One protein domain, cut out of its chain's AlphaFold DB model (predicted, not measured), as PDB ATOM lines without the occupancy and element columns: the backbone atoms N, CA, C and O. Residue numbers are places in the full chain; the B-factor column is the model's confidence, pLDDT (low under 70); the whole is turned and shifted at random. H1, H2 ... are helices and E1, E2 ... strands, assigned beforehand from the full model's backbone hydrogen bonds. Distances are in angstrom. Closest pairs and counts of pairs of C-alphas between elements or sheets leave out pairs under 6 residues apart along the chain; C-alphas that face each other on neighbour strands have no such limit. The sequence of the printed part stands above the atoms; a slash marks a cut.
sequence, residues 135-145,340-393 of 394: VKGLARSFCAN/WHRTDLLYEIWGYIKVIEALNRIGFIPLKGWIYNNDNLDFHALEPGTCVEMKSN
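What this domain is: This is residues 135 to 145 and 340 to 393 of the 394 residues of the protein "DUF2357 domain-containing protein" of Lactobacillus reuteri (UniProt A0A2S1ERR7). One long helix, H1, turns sharply at its last residues into a small two-stranded hairpin, E1 and E2, and the long loop between the two strands, residues 369 to 388, swings out from the hairpin toward the helix's other end and returns. Residues 135 to 145 form a separate strip with no named element, ending at Asn 145, far from the hairpin. The printed part has 65 residues, with one named helix and two named strands in the order H1, E1, E2; the sheet is E1 - E2, antiparallel. The class is mixed, helices and strands, with 29 residues in named elements, under half of those printed. The whole is only just loose, close to compact, with a radius of gyration of the C-alphas of 13.0 A, and elongated, spanning 47 by 24 by 21 A.

Where its parts are: The printed part begins at Val 135, C-alpha (15.204, -41.540, 20.788). H1 is residues 343 to 362, 28.4 A long, beginning at C-alpha 343 (25.322, -39.539, 7.107). E1 is residues 364 to 368, 12.3 A, and E2 is residues 389 to 392, 10.2 A, ending at C-alpha 392 (8.267, -63.742, 20.348).

How they stand to each other: E1 and E2 are a hairpin, antiparallel at 148 degrees, with N 365 and O 391 2.8 A apart and N 389 and O 368 2.8 A apart, within hydrogen-bond range. The closest C-alphas of H1 and E1 are those of Asn 360 and Pro 366, 7.6 A apart. H1 and E2 are near each other, with 7 pairs of C-alphas within 10 A. In H1 every O i to N i+4 pair is within hydrogen-bond range.

The domain as a whole: The two C-alphas farthest apart, of Asn 145 and Asn 393, are 47.1 A apart. Residues 146 to 339 are not printed; C-alphas 145 and 340 are 12.3 A apart across the cut. The link H1 to E1 is tight; E1 to E2 is long, 20 residues. Mean pLDDT of the printed part is 70.5; residues 135 to 145, 340 to 344, 371, 373 to 382 and 393 are under 70.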
ATOM      1  N   VAL A 135      14.373 -41.932  19.648       62.34
ATOM      2  CA  VAL A 135      15.204 -41.540  20.788       62.34
ATOM      3  C   VAL A 135      15.761 -40.140  20.564       62.34
ATOM      4  O   VAL A 135      16.615 -39.903  19.706       62.34
ATOM      5  N   LYS A 136      15.312 -39.197  21.394       54.72
ATOM      6  CA  LYS A 136      15.783 -37.812  21.347       54.72
ATOM      7  C   LYS A 136      17.295 -37.734  21.562       54.72
ATOM      8  O   LYS A 136      17.803 -38.240  22.557       54.72
ATOM      9  N   GLY A 137      17.987 -37.026  20.673       53.97
ATOM     10  CA  GLY A 137      19.434 -36.809  20.735       53.97
ATOM     11  C   GLY A 137      20.281 -37.869  20.028       53.97
ATOM     12  O   GLY A 137      21.447 -37.596  19.761       53.97
ATOM     13  N   LEU A 138      19.717 -39.023  19.654       62.19
ATOM     14  CA  LEU A 138      20.461 -40.130  19.039       62.19
ATOM     15  C   LEU A 138      20.929 -39.832  17.604       62.19
ATOM     16  O   LEU A 138      21.855 -40.466  17.111       62.19
ATOM     17  N   ALA A 139      20.320 -38.866  16.912       51.28
ATOM     18  CA  ALA A 139      20.767 -38.438  15.586       51.28
ATOM     19  C   ALA A 139      21.884 -37.382  15.636       51.28
ATOM     20  O   ALA A 139      22.349 -36.941  14.576       51.28
ATOM     21  N   ARG A 140      22.312 -36.939  16.827       57.50
ATOM     22  CA  ARG A 140      23.184 -35.770  16.999       57.50
ATOM     23  C   ARG A 140      24.517 -36.118  17.655       57.50
ATOM     24  O   ARG A 140      24.575 -36.790  18.672       57.50
ATOM     25  N   SER A 141      25.587 -35.547  17.109       52.97
ATOM     26  CA  SER A 141      26.937 -35.584  17.664       52.97
ATOM     27  C   SER A 141      27.246 -34.307  18.452       52.97
ATOM     28  O   SER A 141      27.093 -33.189  17.951       52.97
ATOM     29  N   PHE A 142      27.740 -34.468  19.681       45.16
ATOM     30  CA  PHE A 142      28.141 -33.379  20.579       45.16
ATOM     31  C   PHE A 142      29.603 -32.946  20.350       45.16
ATOM     32  O   PHE A 142      30.400 -32.869  21.280       45.16
ATOM     33  N   CYS A 143      29.988 -32.645  19.110       41.12
ATOM     34  CA  CYS A 143      31.294 -32.025  18.855       41.12
ATOM     35  C   CYS A 143      31.153 -30.498  18.851       41.12
ATOM     36  O   CYS A 143      30.423 -29.932  18.040       41.12
ATOM     37  N   ALA A 144      31.831 -29.832  19.787       39.53
ATOM     38  CA  ALA A 144      31.841 -28.380  19.903       39.53
ATOM     39  C   ALA A 144      32.543 -27.749  18.692       39.53
ATOM     40  O   ALA A 144      33.728 -27.982  18.487       39.53
ATOM     41  N   ASN A 145      31.832 -26.923  17.922       42.31
ATOM     42  CA  ASN A 145      32.466 -25.979  17.007       42.31
ATOM     43  C   ASN A 145      33.104 -24.857  17.842       42.31
ATOM     44  O   ASN A 145      32.402 -24.123  18.534       42.31
ATOM     45  N   TRP A 340      24.912 -32.974  13.221       57.59
ATOM     46  CA  TRP A 340      24.249 -34.257  13.010       57.59
ATOM     47  C   TRP A 340      25.304 -35.362  13.051       57.59
ATOM     48  O   TRP A 340      26.467 -35.097  12.755       57.59
ATOM     49  N   HIS A 341      24.948 -36.599  13.394       60.53
ATOM     50  CA  HIS A 341      25.867 -37.696  13.108       60.53
ATOM     51  C   HIS A 341      26.193 -37.725  11.613       60.53
ATOM     52  O   HIS A 341      25.442 -37.216  10.769       60.53
ATOM     53  N   ARG A 342      27.352 -38.303  11.290       64.00
ATOM     54  CA  ARG A 342      27.744 -38.532   9.903       64.00
ATOM     55  C   ARG A 342      26.618 -39.253   9.161       64.00
ATOM     56  O   ARG A 342      25.904 -40.050   9.767       64.00
ATOM     57  N   THR A 343      26.444 -38.970   7.872       69.62
ATOM     58  CA  THR A 343      25.322 -39.539   7.107       69.62
ATOM     59  C   THR A 343      25.328 -41.061   7.085       69.62
ATOM     60  O   THR A 343      24.258 -41.660   7.122       69.62
ATOM     61  N   ASP A 344      26.510 -41.676   7.078       66.81
ATOM     62  CA  ASP A 344      26.695 -43.123   7.169       66.81
ATOM     63  C   ASP A 344      26.245 -43.677   8.528       66.81
ATOM     64  O   ASP A 344      25.398 -44.563   8.571       66.81
ATOM     65  N   LEU A 345      26.709 -43.093   9.633       71.81
ATOM     66  CA  LEU A 345      26.318 -43.509  10.980       71.81
ATOM     67  C   LEU A 345      24.822 -43.276  11.239       71.81
ATOM     68  O   LEU A 345      24.149 -44.111  11.831       71.81
ATOM     69  N   LEU A 346      24.277 -42.150  10.772       74.75
ATOM     70  CA  LEU A 346      22.848 -41.873  10.879       74.75
ATOM     71  C   LEU A 346      22.024 -42.896  10.089       74.75
ATOM     72  O   LEU A 346      20.971 -43.318  10.559       74.75
ATOM     73  N   TYR A 347      22.502 -43.304   8.911       79.81
ATOM     74  CA  TYR A 347      21.865 -44.349   8.117       79.81
ATOM     75  C   TYR A 347      21.904 -45.707   8.830       79.81
ATOM     76  O   TYR A 347      20.893 -46.404   8.845       79.81
ATOM     77  N   GLU A 348      23.024 -46.063   9.464       80.44
ATOM     78  CA  GLU A 348      23.149 -47.289  10.268       80.44
ATOM     79  C   GLU A 348      22.175 -47.293  11.452       80.44
ATOM     80  O   GLU A 348      21.419 -48.249  11.623       80.44
ATOM     81  N   ILE A 349      22.131 -46.200  12.222       79.50
ATOM     82  CA  ILE A 349      21.207 -46.029  13.353       79.50
ATOM     83  C   ILE A 349      19.756 -46.126  12.880       79.50
ATOM     84  O   ILE A 349      18.962 -46.883  13.440       79.50
ATOM     85  N   TRP A 350      19.406 -45.382  11.830       83.81
ATOM     86  CA  TRP A 350      18.057 -45.384  11.275       83.81
ATOM     87  C   TRP A 350      17.667 -46.772  10.755       83.81
ATOM     88  O   TRP A 350      16.582 -47.261  11.064       83.81
ATOM     89  N   GLY A 351      18.562 -47.446  10.029       84.38
ATOM     90  CA  GLY A 351      18.351 -48.804   9.534       84.38
ATOM     91  C   GLY A 351      18.112 -49.801  10.666       84.38
ATOM     92  O   GLY A 351      17.156 -50.573  10.609       84.38
ATOM     93  N   TYR A 352      18.914 -49.736  11.731       84.75
ATOM     94  CA  TYR A 352      18.757 -50.591  12.907       84.75
ATOM     95  C   TYR A 352      17.396 -50.381  13.591       84.75
ATOM     96  O   TYR A 352      16.686 -51.348  13.875       84.75
ATOM     97  N   ILE A 353      16.968 -49.123  13.756       83.75
ATOM     98  CA  ILE A 353      15.633 -48.778  14.272       83.75
ATOM     99  C   ILE A 353      14.532 -49.358  13.378       83.75
ATOM    100  O   ILE A 353      13.598 -49.980  13.883       83.75
ATOM    101  N   LYS A 354      14.636 -49.208  12.050       87.38
ATOM    102  CA  LYS A 354      13.629 -49.736  11.115       87.38
ATOM    103  C   LYS A 354      13.533 -51.255  11.131       87.38
ATOM    104  O   LYS A 354      12.428 -51.781  11.001       87.38
ATOM    105  N   VAL A 355      14.645 -51.962  11.335       88.12
ATOM    106  CA  VAL A 355      14.630 -53.420  11.517       88.12
ATOM    107  C   VAL A 355      13.870 -53.796  12.790       88.12
ATOM    108  O   VAL A 355      12.996 -54.659  12.736       88.12
ATOM    109  N   ILE A 356      14.125 -53.117  13.911       86.06
ATOM    110  CA  ILE A 356      13.408 -53.371  15.171       86.06
ATOM    111  C   ILE A 356      11.912 -53.053  15.029       86.06
ATOM    112  O   ILE A 356      11.070 -53.839  15.463       86.06
ATOM    113  N   GLU A 357      11.556 -51.942  14.377       85.56
ATOM    114  CA  GLU A 357      10.160 -51.596  14.078       85.56
ATOM    115  C   GLU A 357       9.475 -52.668  13.220       85.56
ATOM    116  O   GLU A 357       8.316 -53.010  13.466       85.56
ATOM    117  N   ALA A 358      10.172 -53.216  12.221       88.56
ATOM    118  CA  ALA A 358       9.651 -54.288  11.379       88.56
ATOM    119  C   ALA A 358       9.440 -55.586  12.175       88.56
ATOM    120  O   ALA A 358       8.379 -56.197  12.059       88.56
ATOM    121  N   LEU A 359      10.394 -55.969  13.030       87.19
ATOM    122  CA  LEU A 359      10.265 -57.128  13.921       87.19
ATOM    123  C   LEU A 359       9.093 -56.960  14.899       87.19
ATOM    124  O   LEU A 359       8.321 -57.897  15.104       87.19
ATOM    125  N   ASN A 360       8.883 -55.749  15.417       85.62
ATOM    126  CA  ASN A 360       7.739 -55.437  16.269       85.62
ATOM    127  C   ASN A 360       6.398 -55.612  15.545       85.62
ATOM    128  O   ASN A 360       5.463 -56.201  16.085       85.62
ATOM    129  N   ARG A 361       6.314 -55.208  14.271       87.62
ATOM    130  CA  ARG A 361       5.113 -55.437  13.444       87.62
ATOM    131  C   ARG A 361       4.820 -56.918  13.191       87.62
ATOM    132  O   ARG A 361       3.664 -57.259  12.973       87.62
ATOM    133  N   ILE A 362       5.842 -57.771  13.214       89.12
ATOM    134  CA  ILE A 362       5.717 -59.226  13.023       89.12
ATOM    135  C   ILE A 362       5.369 -59.940  14.349       89.12
ATOM    136  O   ILE A 362       5.017 -61.113  14.339       89.12
ATOM    137  N   GLY A 363       5.378 -59.229  15.485       84.62
ATOM    138  CA  GLY A 363       4.955 -59.752  16.789       84.62
ATOM    139  C   GLY A 363       6.082 -59.957  17.805       84.62
ATOM    140  O   GLY A 363       5.832 -60.542  18.857       84.62
ATOM    141  N   PHE A 364       7.298 -59.475  17.526       87.44
ATOM    142  CA  PHE A 364       8.417 -59.518  18.471       87.44
ATOM    143  C   PHE A 364       8.456 -58.273  19.360       87.44
ATOM    144  O   PHE A 364       8.534 -57.152  18.870       87.44
ATOM    145  N   ILE A 365       8.490 -58.440  20.680       84.81
ATOM    146  CA  ILE A 365       8.526 -57.316  21.626       84.81
ATOM    147  C   ILE A 365       9.958 -57.138  22.154       84.81
ATOM    148  O   ILE A 365      10.501 -58.091  22.720       84.81
ATOM    149  N   PRO A 366      10.589 -55.956  22.012       83.50
ATOM    150  CA  PRO A 366      11.910 -55.704  22.587       83.50
ATOM    151  C   PRO A 366      11.834 -55.699  24.119       83.50
ATOM    152  O   PRO A 366      10.976 -55.034  24.699       83.50
ATOM    153  N   LEU A 367      12.723 -56.451  24.774       80.38
ATOM    154  CA  LEU A 367      12.785 -56.567  26.236       80.38
ATOM    155  C   LEU A 367      13.930 -55.752  26.843       80.38
ATOM    156  O   LEU A 367      13.732 -55.099  27.863       80.38
ATOM    157  N   LYS A 368      15.126 -55.828  26.250       79.81
ATOM    158  CA  LYS A 368      16.343 -55.153  26.729       79.81
ATOM    159  C   LYS A 368      17.389 -55.058  25.614       79.81
ATOM    160  O   LYS A 368      17.290 -55.755  24.607       79.81
ATOM    161  N   GLY A 369      18.403 -54.231  25.819       72.81
ATOM    162  CA  GLY A 369      19.498 -53.985  24.881       72.81
ATOM    163  C   GLY A 369      19.410 -52.609  24.219       72.81
ATOM    164  O   GLY A 369      18.323 -52.120  23.915       72.81
ATOM    165  N   TRP A 370      20.569 -51.985  24.002       75.56
ATOM    166  CA  TRP A 370      20.718 -50.663  23.380       75.56
ATOM    167  C   TRP A 370      19.765 -49.604  23.972       75.56
ATOM    168  O   TRP A 370      19.819 -49.351  25.172       75.56
ATOM    169  N   ILE A 371      18.869 -49.023  23.163       68.25
ATOM    170  CA  ILE A 371      17.894 -47.994  23.575       68.25
ATOM    171  C   ILE A 371      16.804 -48.503  24.534       68.25
ATOM    172  O   ILE A 371      16.011 -47.707  25.031       68.25
ATOM    173  N   TYR A 372      16.740 -49.814  24.780       72.69
ATOM    174  CA  TYR A 372      15.778 -50.448  25.686       72.69
ATOM    175  C   TYR A 372      16.384 -50.799  27.052       72.69
ATOM    176  O   TYR A 372      15.687 -51.342  27.908       72.69
ATOM    177  N   ASN A 373      17.667 -50.493  27.279       67.50
ATOM    178  CA  ASN A 373      18.262 -50.550  28.611       67.50
ATOM    179  C   ASN A 373      17.924 -49.258  29.371       67.50
ATOM    180  O   ASN A 373      18.198 -48.164  28.893       67.50
ATOM    181  N   ASN A 374      17.338 -49.375  30.566       53.91
ATOM    182  CA  ASN A 374      16.931 -48.234  31.404       53.91
ATOM    183  C   ASN A 374      18.105 -47.494  32.086       53.91
ATOM    184  O   ASN A 374      17.868 -46.617  32.918       53.91
ATOM    185  N   ASP A 375      19.351 -47.831  31.750       44.78
ATOM    186  CA  ASP A 375      20.541 -47.310  32.416       44.78
ATOM    187  C   ASP A 375      21.216 -46.231  31.558       44.78
ATOM    188  O   ASP A 375      21.755 -46.517  30.496       44.78
ATOM    189  N   ASN A 376      21.192 -45.000  32.080       41.47
ATOM    190  CA  ASN A 376      21.866 -43.783  31.612       41.47
ATOM    191  C   ASN A 376      21.569 -43.303  30.174       41.47
ATOM    192  O   ASN A 376      21.868 -43.935  29.172       41.47
ATOM    193  N   LEU A 377      21.064 -42.066  30.098       43.72
ATOM    194  CA  LEU A 377      20.738 -41.290  28.890       43.72
ATOM    195  C   LEU A 377      21.971 -40.843  28.067       43.72
ATOM    196  O   LEU A 377      21.841 -39.979  27.198       43.72
ATOM    197  N   ASP A 378      23.154 -41.395  28.342       41.28
ATOM    198  CA  ASP A 378      24.355 -41.163  27.541       41.28
ATOM    199  C   ASP A 378      24.332 -42.153  26.376       41.28
ATOM    200  O   ASP A 378      24.818 -43.282  26.446       41.28
ATOM    201  N   PHE A 379      23.659 -41.746  25.304       53.31
ATOM    202  CA  PHE A 379      23.472 -42.575  24.125       53.31
ATOM    203  C   PHE A 379      24.804 -42.783  23.402       53.31
ATOM    204  O   PHE A 379      25.336 -41.879  22.756       53.31
ATOM    205  N   HIS A 380      25.333 -43.998  23.499       52.84
ATOM    206  CA  HIS A 380      26.483 -44.427  22.718       52.84
ATOM    207  C   HIS A 380      26.052 -44.794  21.291       52.84
ATOM    208  O   HIS A 380      24.970 -45.348  21.063       52.84
ATOM    209  N   ALA A 381      26.904 -44.460  20.317       57.47
ATOM    210  CA  ALA A 381      26.732 -44.869  18.927       57.47
ATOM    211  C   ALA A 381      26.639 -46.405  18.816       57.47
ATOM    212  O   ALA A 381      27.077 -47.121  19.715       57.47
ATOM    213  N   LEU A 382      26.074 -46.917  17.717       69.69
ATOM    214  CA  LEU A 382      26.054 -48.358  17.450       69.69
ATOM    215  C   LEU A 382      27.492 -48.885  17.358       69.69
ATOM    216  O   LEU A 382      28.185 -48.651  16.369       69.69
ATOM    217  N   GLU A 383      27.941 -49.597  18.388       73.00
ATOM    218  CA  GLU A 383      29.230 -50.281  18.377       73.00
ATOM    219  C   GLU A 383      29.076 -51.709  17.828       73.00
ATOM    220  O   GLU A 383      28.003 -52.321  17.962       73.00
ATOM    221  N   PRO A 384      30.130 -52.279  17.213       72.06
ATOM    222  CA  PRO A 384      30.128 -53.680  16.812       72.06
ATOM    223  C   PRO A 384      29.748 -54.592  17.985       72.06
ATOM    224  O   PRO A 384      30.374 -54.553  19.040       72.06
ATOM    225  N   GLY A 385      28.720 -55.423  17.795       73.50
ATOM    226  CA  GLY A 385      28.182 -56.296  18.845       73.50
ATOM    227  C   GLY A 385      26.940 -55.758  19.562       73.50
ATOM    228  O   GLY A 385      26.403 -56.455  20.421       73.50
ATOM    229  N   THR A 386      26.436 -54.573  19.192       80.38
ATOM    230  CA  THR A 386      25.158 -54.060  19.711       80.38
ATOM    231  C   THR A 386      24.008 -55.028  19.405       80.38
ATOM    232  O   THR A 386      23.726 -55.338  18.243       80.38
ATOM    233  N   CYS A 387      23.313 -55.483  20.449       80.88
ATOM    234  CA  CYS A 387      22.193 -56.415  20.352       80.88
ATOM    235  C   CYS A 387      20.960 -55.922  21.124       80.88
ATOM    236  O   CYS A 387      21.069 -55.241  22.147       80.88
ATOM    237  N   VAL A 388      19.777 -56.288  20.622       84.56
ATOM    238  CA  VAL A 388      18.485 -56.096  21.288       84.56
ATOM    239  C   VAL A 388      17.853 -57.468  21.471       84.56
ATOM    240  O   VAL A 388      17.622 -58.191  20.503       84.56
ATOM    241  N   GLU A 389      17.582 -57.836  22.719       85.69
ATOM    242  CA  GLU A 389      16.866 -59.063  23.039       85.69
ATOM    243  C   GLU A 389      15.363 -58.825  22.878       85.69
ATOM    244  O   GLU A 389      14.789 -57.915  23.486       85.69
ATOM    245  N   MET A 390      14.720 -59.654  22.056       87.56
ATOM    246  CA  MET A 390      13.290 -59.575  21.767       87.56
ATOM    247  C   MET A 390      12.595 -60.883  22.143       87.56
ATOM    248  O   MET A 390      13.163 -61.965  22.000       87.56
ATOM    249  N   LYS A 391      11.347 -60.788  22.601       87.81
ATOM    250  CA  LYS A 391      10.479 -61.933  22.885       87.81
ATOM    251  C   LYS A 391       9.491 -62.134  21.741       87.81
ATOM    252  O   LYS A 391       8.841 -61.174  21.336       87.81
ATOM    253  N   SER A 392       9.359 -63.366  21.254       82.94
ATOM    254  CA  SER A 392       8.267 -63.742  20.348       82.94
ATOM    255  C   SER A 392       6.958 -63.869  21.131       82.94
ATOM    256  O   SER A 392       6.967 -64.347  22.265       82.94
ATOM    257  N   ASN A 393       5.840 -63.457  20.537       67.56
ATOM    258  CA  ASN A 393       4.499 -63.641  21.105       67.56
ATOM    259  C   ASN A 393       3.938 -65.072  20.942       67.56
ATOM    260  O   ASN A 393       2.732 -65.259  21.102       67.56
TER     261      ASN A 393